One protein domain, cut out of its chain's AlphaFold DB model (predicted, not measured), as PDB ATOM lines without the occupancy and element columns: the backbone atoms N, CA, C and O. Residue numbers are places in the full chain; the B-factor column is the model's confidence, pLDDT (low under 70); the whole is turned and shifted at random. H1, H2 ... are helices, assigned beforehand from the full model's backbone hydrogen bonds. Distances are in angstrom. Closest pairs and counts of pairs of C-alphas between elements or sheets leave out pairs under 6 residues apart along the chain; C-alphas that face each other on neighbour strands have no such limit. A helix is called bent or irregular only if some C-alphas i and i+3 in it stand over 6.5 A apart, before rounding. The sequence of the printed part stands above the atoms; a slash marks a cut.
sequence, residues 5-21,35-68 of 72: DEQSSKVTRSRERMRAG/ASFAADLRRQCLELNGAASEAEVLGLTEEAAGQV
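This is residues 5 to 21 and 35 to 68 of the 72 residues of an uncharacterized protein of Comamonadaceae bacterium (UniProt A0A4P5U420). Two helices, H2 and H3, make a wide L, with the last residue of H2 and the first residues of H3 at its corner, and a third helix, H1, stands by itself off the open side of the L. The frame is open, with an empty middle, and no helix touches another. The printed part has 51 residues with three named helices, in the order H1, H2, H3 along the chain, and no named strand; the class is all helix. It is extended, with a radius of gyration of the C-alphas of 18.7 A, and flat, spanning 43 by 37 by 9 A.

H1, residues 5 to 18, is apart from H2, residues 37 to 48, with no C-alpha of the one within 8 A of the other. H1 is also apart from H3, residues 52 to 66. H2 and H3 are close but not clearly touching, with 1 pair of C-alphas within 8 A. Their closest C-alphas are those of Leu 48 and Glu 54, 6.1 A apart. Their lines are about perpendicular, at 80 degrees, and their centres are 19.5 A apart. A tight link of 3 residues joins H2 to H3. In H1, H2 and H3 every O i to N i+4 pair is within hydrogen-bond range.

H1 runs from Asp 5, whose C-alpha is at (85.322, 22.586, 47.113), to Met 18, and is 20.1 A long from first to last C-alpha. H2 runs from Phe 37, with its C-alpha at (66.462, 6.975, 36.273), to Leu 48, over 16.4 A. H3, the longest helix with 15 residues, runs from Ala 52 to Gly 66 over 22.0 A, and C-alpha 66 is at (90.120, -13.095, 31.996). No helix is bent or irregular.

The two C-alphas farthest apart are those of Asp 5 and Ala 52, at 45.8 A. The first and last printed C-alphas, those of Asp 5 and Val 68, are 34.7 A apart. Residues 22 to 34 are cut out and not printed, and C-alphas 21 and 35 are 38.8 A apart across the cut. The link from H1 to H2 runs across this cut, with 18 residues between the two helices in the chain, 13 of them not printed. Residues 5 to 21, of which 5 to 18 belong to H1, stand free. Residues 35 to 68, of which 37 to 48 belong to H2 and 52 to 66 to H3, stand free too. The mean pLDDT of the printed part is 86.8; residues 5 to 8 are under 70, and the mean over H1 is 74, against 94 for H2 and 92 for H3.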
ATOM      1  N   ASP A   5      83.925  22.159  47.232       58.12
ATOM      2  CA  ASP A   5      85.322  22.586  47.113       58.12
ATOM      3  C   ASP A   5      86.333  21.539  47.639       58.12
ATOM      4  O   ASP A   5      87.368  21.259  47.024       58.12
ATOM      5  N   GLU A   6      85.998  20.852  48.734       58.12
ATOM      6  CA  GLU A   6      86.871  19.853  49.361       58.12
ATOM      7  C   GLU A   6      86.852  18.512  48.604       58.12
ATOM      8  O   GLU A   6      87.869  17.822  48.500       58.12
ATOM      9  N   GLN A   7      85.720  18.165  47.981       60.50
ATOM     10  CA  GLN A   7      85.637  17.003  47.088       60.50
ATOM     11  C   GLN A   7      86.343  17.274  45.753       60.50
ATOM     12  O   GLN A   7      87.105  16.433  45.268       60.50
ATOM     13  N   SER A   8      86.162  18.474  45.193       67.75
ATOM     14  CA  SER A   8      86.832  18.920  43.968       67.75
ATOM     15  C   SER A   8      88.361  18.909  44.107       67.75
ATOM     16  O   SER A   8      89.069  18.389  43.235       67.75
ATOM     17  N   SER A   9      88.893  19.385  45.238       75.94
ATOM     18  CA  SER A   9      90.338  19.390  45.507       75.94
ATOM     19  C   SER A   9      90.926  17.976  45.658       75.94
ATOM     20  O   SER A   9      91.990  17.682  45.098       75.94
ATOM     21  N   LYS A  10      90.214  17.048  46.316       78.75
ATOM     22  CA  LYS A  10      90.629  15.636  46.435       78.75
ATOM     23  C   LYS A  10      90.663  14.931  45.075       78.75
ATOM     24  O   LYS A  10      91.632  14.228  44.769       78.75
ATOM     25  N   VAL A  11      89.637  15.137  44.248       80.38
ATOM     26  CA  VAL A  11      89.552  14.576  42.889       80.38
ATOM     27  C   VAL A  11      90.661  15.138  41.998       80.38
ATOM     28  O   VAL A  11      91.295  14.390  41.255       80.38
ATOM     29  N   THR A  12      90.955  16.434  42.108       80.56
ATOM     30  CA  THR A  12      92.023  17.090  41.340       80.56
ATOM     31  C   THR A  12      93.397  16.513  41.677       80.56
ATOM     32  O   THR A  12      94.102  16.054  40.778       80.56
ATOM     33  N   ARG A  13      93.736  16.398  42.967       82.44
ATOM     34  CA  ARG A  13      95.002  15.795  43.421       82.44
ATOM     35  C   ARG A  13      95.143  14.323  43.012       82.44
ATOM     36  O   ARG A  13      96.240  13.858  42.706       82.44
ATOM     37  N   SER A  14      94.042  13.567  43.007       79.25
ATOM     38  CA  SER A  14      94.029  12.179  42.519       79.25
ATOM     39  C   SER A  14      94.312  12.106  41.012       79.25
ATOM     40  O   SER A  14      95.151  11.311  40.585       79.25
ATOM     41  N   ARG A  15      93.691  12.988  40.216       80.50
ATOM     42  CA  ARG A  15      93.922  13.088  38.765       80.50
ATOM     43  C   ARG A  15      95.360  13.481  38.427       80.50
ATOM     44  O   ARG A  15      95.922  12.931  37.486       80.50
ATOM     45  N   GLU A  16      95.968  14.392  39.183       81.75
ATOM     46  CA  GLU A  16      97.378  14.771  39.001       81.75
ATOM     47  C   GLU A  16      98.332  13.595  39.224       81.75
ATOM     48  O   GLU A  16      99.249  13.401  38.432       81.75
ATOM     49  N   ARG A  17      98.073  12.750  40.230       79.75
ATOM     50  CA  ARG A  17      98.856  11.526  40.459       79.75
ATOM     51  C   ARG A  17      98.682  10.496  39.344       79.75
ATOM     52  O   ARG A  17      99.659   9.857  38.976       79.75
ATOM     53  N   MET A  18      97.478  10.345  38.781       78.94
ATOM     54  CA  MET A  18      97.258   9.442  37.637       78.94
ATOM     55  C   MET A  18      97.988   9.907  36.372       78.94
ATOM     56  O   MET A  18      98.430   9.074  35.588       78.94
ATOM     57  N   ARG A  19      98.178  11.219  36.182       78.50
ATOM     58  CA  ARG A  19      98.907  11.769  35.026       78.50
ATOM     59  C   ARG A  19     100.403  11.429  35.009       78.50
ATOM     60  O   ARG A  19     101.057  11.699  34.007       78.50
ATOM     61  N   ALA A  20     100.940  10.794  36.053       80.31
ATOM     62  CA  ALA A  20     102.312  10.284  36.112       80.31
ATOM     63  C   ALA A  20     102.521   8.983  35.298       80.31
ATOM     64  O   ALA A  20     103.222   8.080  35.742       80.31
ATOM     65  N   GLY A  21     101.890   8.873  34.124       81.69
ATOM     66  CA  GLY A  21     102.008   7.715  33.227       81.69
ATOM     67  C   GLY A  21     100.694   7.263  32.585       81.69
ATOM     68  O   GLY A  21     100.734   6.574  31.570       81.69
ATOM     69  N   ALA A  35      64.915  11.495  38.964       89.12
ATOM     70  CA  ALA A  35      63.860  10.666  39.552       89.12
ATOM     71  C   ALA A  35      63.363   9.562  38.596       89.12
ATOM     72  O   ALA A  35      62.957   8.492  39.045       89.12
ATOM     73  N   SER A  36      63.432   9.795  37.280       92.50
ATOM     74  CA  SER A  36      63.076   8.807  36.254       92.50
ATOM     75  C   SER A  36      64.106   7.689  36.100       92.50
ATOM     76  O   SER A  36      63.743   6.601  35.662       92.50
ATOM     77  N   PHE A  37      65.364   7.913  36.503       94.69
ATOM     78  CA  PHE A  37      66.462   6.975  36.273       94.69
ATOM     79  C   PHE A  37      66.158   5.588  36.841       94.69
ATOM     80  O   PHE A  37      66.349   4.585  36.160       94.69
ATOM     81  N   ALA A  38      65.618   5.518  38.060       93.38
ATOM     82  CA  ALA A  38      65.279   4.246  38.692       93.38
ATOM     83  C   ALA A  38      64.160   3.492  37.948       93.38
ATOM     84  O   ALA A  38      64.196   2.264  37.861       93.38
ATOM     85  N   ALA A  39      63.175   4.213  37.403       94.06
ATOM     86  CA  ALA A  39      62.082   3.619  36.639       94.06
ATOM     87  C   ALA A  39      62.571   3.097  35.280       94.06
ATOM     88  O   ALA A  39      62.267   1.962  34.911       94.06
ATOM     89  N   ASP A  40      63.381   3.894  34.578       94.62
ATOM     90  CA  ASP A  40      63.984   3.515  33.301       94.62
ATOM     91  C   ASP A  40      64.934   2.327  33.458       94.62
ATOM     92  O   ASP A  40      64.855   1.374  32.682       94.62
ATOM     93  N   LEU A  41      65.768   2.343  34.501       94.19
ATOM     94  CA  LEU A  41      66.661   1.241  34.839       94.19
ATOM     95  C   LEU A  41      65.867  -0.043  35.094       94.19
ATOM     96  O   LEU A  41      66.173  -1.082  34.520       94.19
ATOM     97  N   ARG A  42      64.805   0.028  35.908       94.00
ATOM     98  CA  ARG A  42      63.957  -1.135  36.193       94.00
ATOM     99  C   ARG A  42      63.337  -1.709  34.920       94.00
ATOM    100  O   ARG A  42      63.331  -2.927  34.759       94.00
ATOM    101  N   ARG A  43      62.815  -0.855  34.032       95.38
ATOM    102  CA  ARG A  43      62.241  -1.285  32.748       95.38
ATOM    103  C   ARG A  43      63.289  -1.998  31.890       95.38
ATOM    104  O   ARG A  43      63.023  -3.097  31.421       95.38
ATOM    105  N   GLN A  44      64.479  -1.417  31.754       93.44
ATOM    106  CA  GLN A  44      65.573  -1.999  30.969       93.44
ATOM    107  C   GLN A  44      66.043  -3.346  31.534       93.44
ATOM    108  O   GLN A  44      66.232  -4.292  30.779       93.44
ATOM    109  N   CYS A  45      66.172  -3.477  32.858       93.12
ATOM    110  CA  CYS A  45      66.525  -4.757  33.478       93.12
ATOM    111  C   CYS A  45      65.486  -5.849  33.188       93.12
ATOM    112  O   CYS A  45      65.851  -6.996  32.956       93.12
ATOM    113  N   LEU A  46      64.193  -5.508  33.192       94.94
ATOM    114  CA  LEU A  46      63.131  -6.463  32.865       94.94
ATOM    115  C   LEU A  46      63.150  -6.876  31.390       94.94
ATOM    116  O   LEU A  46      62.845  -8.024  31.094       94.94
ATOM    117  N   GLU A  47      63.508  -5.963  30.486       93.06
ATOM    118  CA  GLU A  47      63.659  -6.250  29.051       93.06
ATOM    119  C   GLU A  47      64.858  -7.161  28.761       93.06
ATOM    120  O   GLU A  47      64.798  -7.978  27.845       93.06
ATOM    121  N   LEU A  48      65.933  -7.030  29.542       90.81
ATOM    122  CA  LEU A  48      67.139  -7.844  29.395       90.81
ATOM    123  C   LEU A  48      67.012  -9.238  30.011       90.81
ATOM    124  O   LEU A  48      67.664 -10.154  29.525       90.81
ATOM    125  N   ASN A  49      66.191  -9.406  31.048       90.88
ATOM    126  CA  ASN A  49      66.081 -10.659  31.791       90.88
ATOM    127  C   ASN A  49      65.665 -11.834  30.884       90.88
ATOM    128  O   ASN A  49      64.517 -11.912  30.440       90.88
ATOM    129  N   GLY A  50      66.596 -12.757  30.636       87.44
ATOM    130  CA  GLY A  50      66.389 -13.920  29.775       87.44
ATOM    131  C   GLY A  50      66.460 -13.615  28.274       87.44
ATOM    132  O   GLY A  50      66.145 -14.486  27.459       87.44
ATOM    133  N   ALA A  51      66.865 -12.402  27.887       92.00
ATOM    134  CA  ALA A  51      67.118 -12.057  26.496       92.00
ATOM    135  C   ALA A  51      68.389 -12.759  25.996       92.00
ATOM    136  O   ALA A  51      69.388 -12.846  26.704       92.00
ATOM    137  N   ALA A  52      68.405 -13.206  24.736       90.56
ATOM    138  CA  ALA A  52      69.595 -13.841  24.155       90.56
ATOM    139  C   ALA A  52      70.839 -12.928  24.197       90.56
ATOM    140  O   ALA A  52      71.955 -13.408  24.388       90.56
ATOM    141  N   SER A  53      70.636 -11.611  24.089       89.69
ATOM    142  CA  SER A  53      71.694 -10.604  24.211       89.69
ATOM    143  C   SER A  53      72.319 -10.540  25.607       89.69
ATOM    144  O   SER A  53      73.463 -10.120  25.735       89.69
ATOM    145  N   GLU A  54      71.599 -10.940  26.661       90.81
ATOM    146  CA  GLU A  54      72.147 -10.997  28.021       90.81
ATOM    147  C   GLU A  54      73.275 -12.031  28.098       90.81
ATOM    148  O   GLU A  54      74.365 -11.719  28.568       90.81
ATOM    149  N   ALA A  55      73.049 -13.232  27.555       90.38
ATOM    150  CA  ALA A  55      74.054 -14.293  27.529       90.38
ATOM    151  C   ALA A  55      75.298 -13.902  26.709       90.38
ATOM    152  O   ALA A  55      76.420 -14.186  27.123       90.38
ATOM    153  N   GLU A  56      75.109 -13.222  25.574       93.19
ATOM    154  CA  GLU A  56      76.209 -12.716  24.744       93.19
ATOM    155  C   GLU A  56      77.073 -11.698  25.502       93.19
ATOM    156  O   GLU A  56      78.296 -11.829  25.559       93.19
ATOM    157  N   VAL A  57      76.437 -10.705  26.133       92.81
ATOM    158  CA  VAL A  57      77.139  -9.663  26.897       92.81
ATOM    159  C   VAL A  57      77.850 -10.247  28.117       92.81
ATOM    160  O   VAL A  57      78.973  -9.835  28.419       92.81
ATOM    161  N   LEU A  58      77.235 -11.210  28.813       92.00
ATOM    162  CA  LEU A  58      77.865 -11.899  29.939       92.00
ATOM    163  C   LEU A  58      79.109 -12.674  29.494       92.00
ATOM    164  O   LEU A  58      80.161 -12.495  30.101       92.00
ATOM    165  N   GLY A  59      79.029 -13.437  28.399       94.31
ATOM    166  CA  GLY A  59      80.181 -14.160  27.854       94.31
ATOM    167  C   GLY A  59      81.329 -13.228  27.452       94.31
ATOM    168  O   GLY A  59      82.477 -13.468  27.822       94.31
ATOM    169  N   LEU A  60      81.019 -12.114  26.780       94.06
ATOM    170  CA  LEU A  60      82.015 -11.090  26.445       94.06
ATOM    171  C   LEU A  60      82.664 -10.489  27.701       94.06
ATOM    172  O   LEU A  60      83.870 -10.247  27.728       94.06
ATOM    173  N   THR A  61      81.872 -10.240  28.745       93.81
ATOM    174  CA  THR A  61      82.362  -9.669  30.006       93.81
ATOM    175  C   THR A  61      83.274 -10.648  30.744       93.81
ATOM    176  O   THR A  61      84.319 -10.239  31.247       93.81
ATOM    177  N   GLU A  62      82.910 -11.931  30.789       94.69
ATOM    178  CA  GLU A  62      83.728 -12.995  31.380       94.69
ATOM    179  C   GLU A  62      85.061 -13.163  30.639       94.69
ATOM    180  O   GLU A  62      86.114 -13.215  31.277       94.69
ATOM    181  N   GLU A  63      85.042 -13.171  29.302       94.56
ATOM    182  CA  GLU A  63      86.258 -13.231  28.488       94.56
ATOM    183  C   GLU A  63      87.173 -12.029  28.765       94.56
ATOM    184  O   GLU A  63      88.359 -12.201  29.058       94.56
ATOM    185  N   ALA A  64      86.623 -10.810  28.733       93.12
ATOM    186  CA  ALA A  64      87.378  -9.590  29.002       93.12
ATOM    187  C   ALA A  64      87.962  -9.576  30.424       93.12
ATOM    188  O   ALA A  64      89.102  -9.153  30.619       93.12
ATOM    189  N   ALA A  65      87.215 -10.074  31.416       90.31
ATOM    190  CA  ALA A  65      87.691 -10.200  32.789       90.31
ATOM    191  C   ALA A  65      88.873 -11.176  32.910       90.31
ATOM    192  O   ALA A  65      89.753 -10.951  33.733       90.31
ATOM    193  N   GLY A  66      88.951 -12.211  32.069       91.56
ATOM    194  CA  GLY A  66      90.120 -13.095  31.996       91.56
ATOM    195  C   GLY A  66      91.376 -12.420  31.428       91.56
ATOM    196  O   GLY A  66      92.489 -12.861  31.695       91.56
ATOM    197  N   GLN A  67      91.224 -11.328  30.676       89.56
ATOM    198  CA  GLN A  67      92.336 -10.621  30.031       89.56
ATOM    199  C   GLN A  67      92.977  -9.541  30.910       89.56
ATOM    200  O   GLN A  67      93.988  -8.958  30.513       89.56
ATOM    201  N   VAL A  68      92.407  -9.249  32.086       88.69
ATOM    202  CA  VAL A  68      92.947  -8.230  33.005       88.69
ATOM    203  C   VAL A  68      94.115  -8.743  33.854       88.69
ATOM    204  O   VAL A  68      94.791  -7.955  34.520       88.69
TER     205      VAL A  68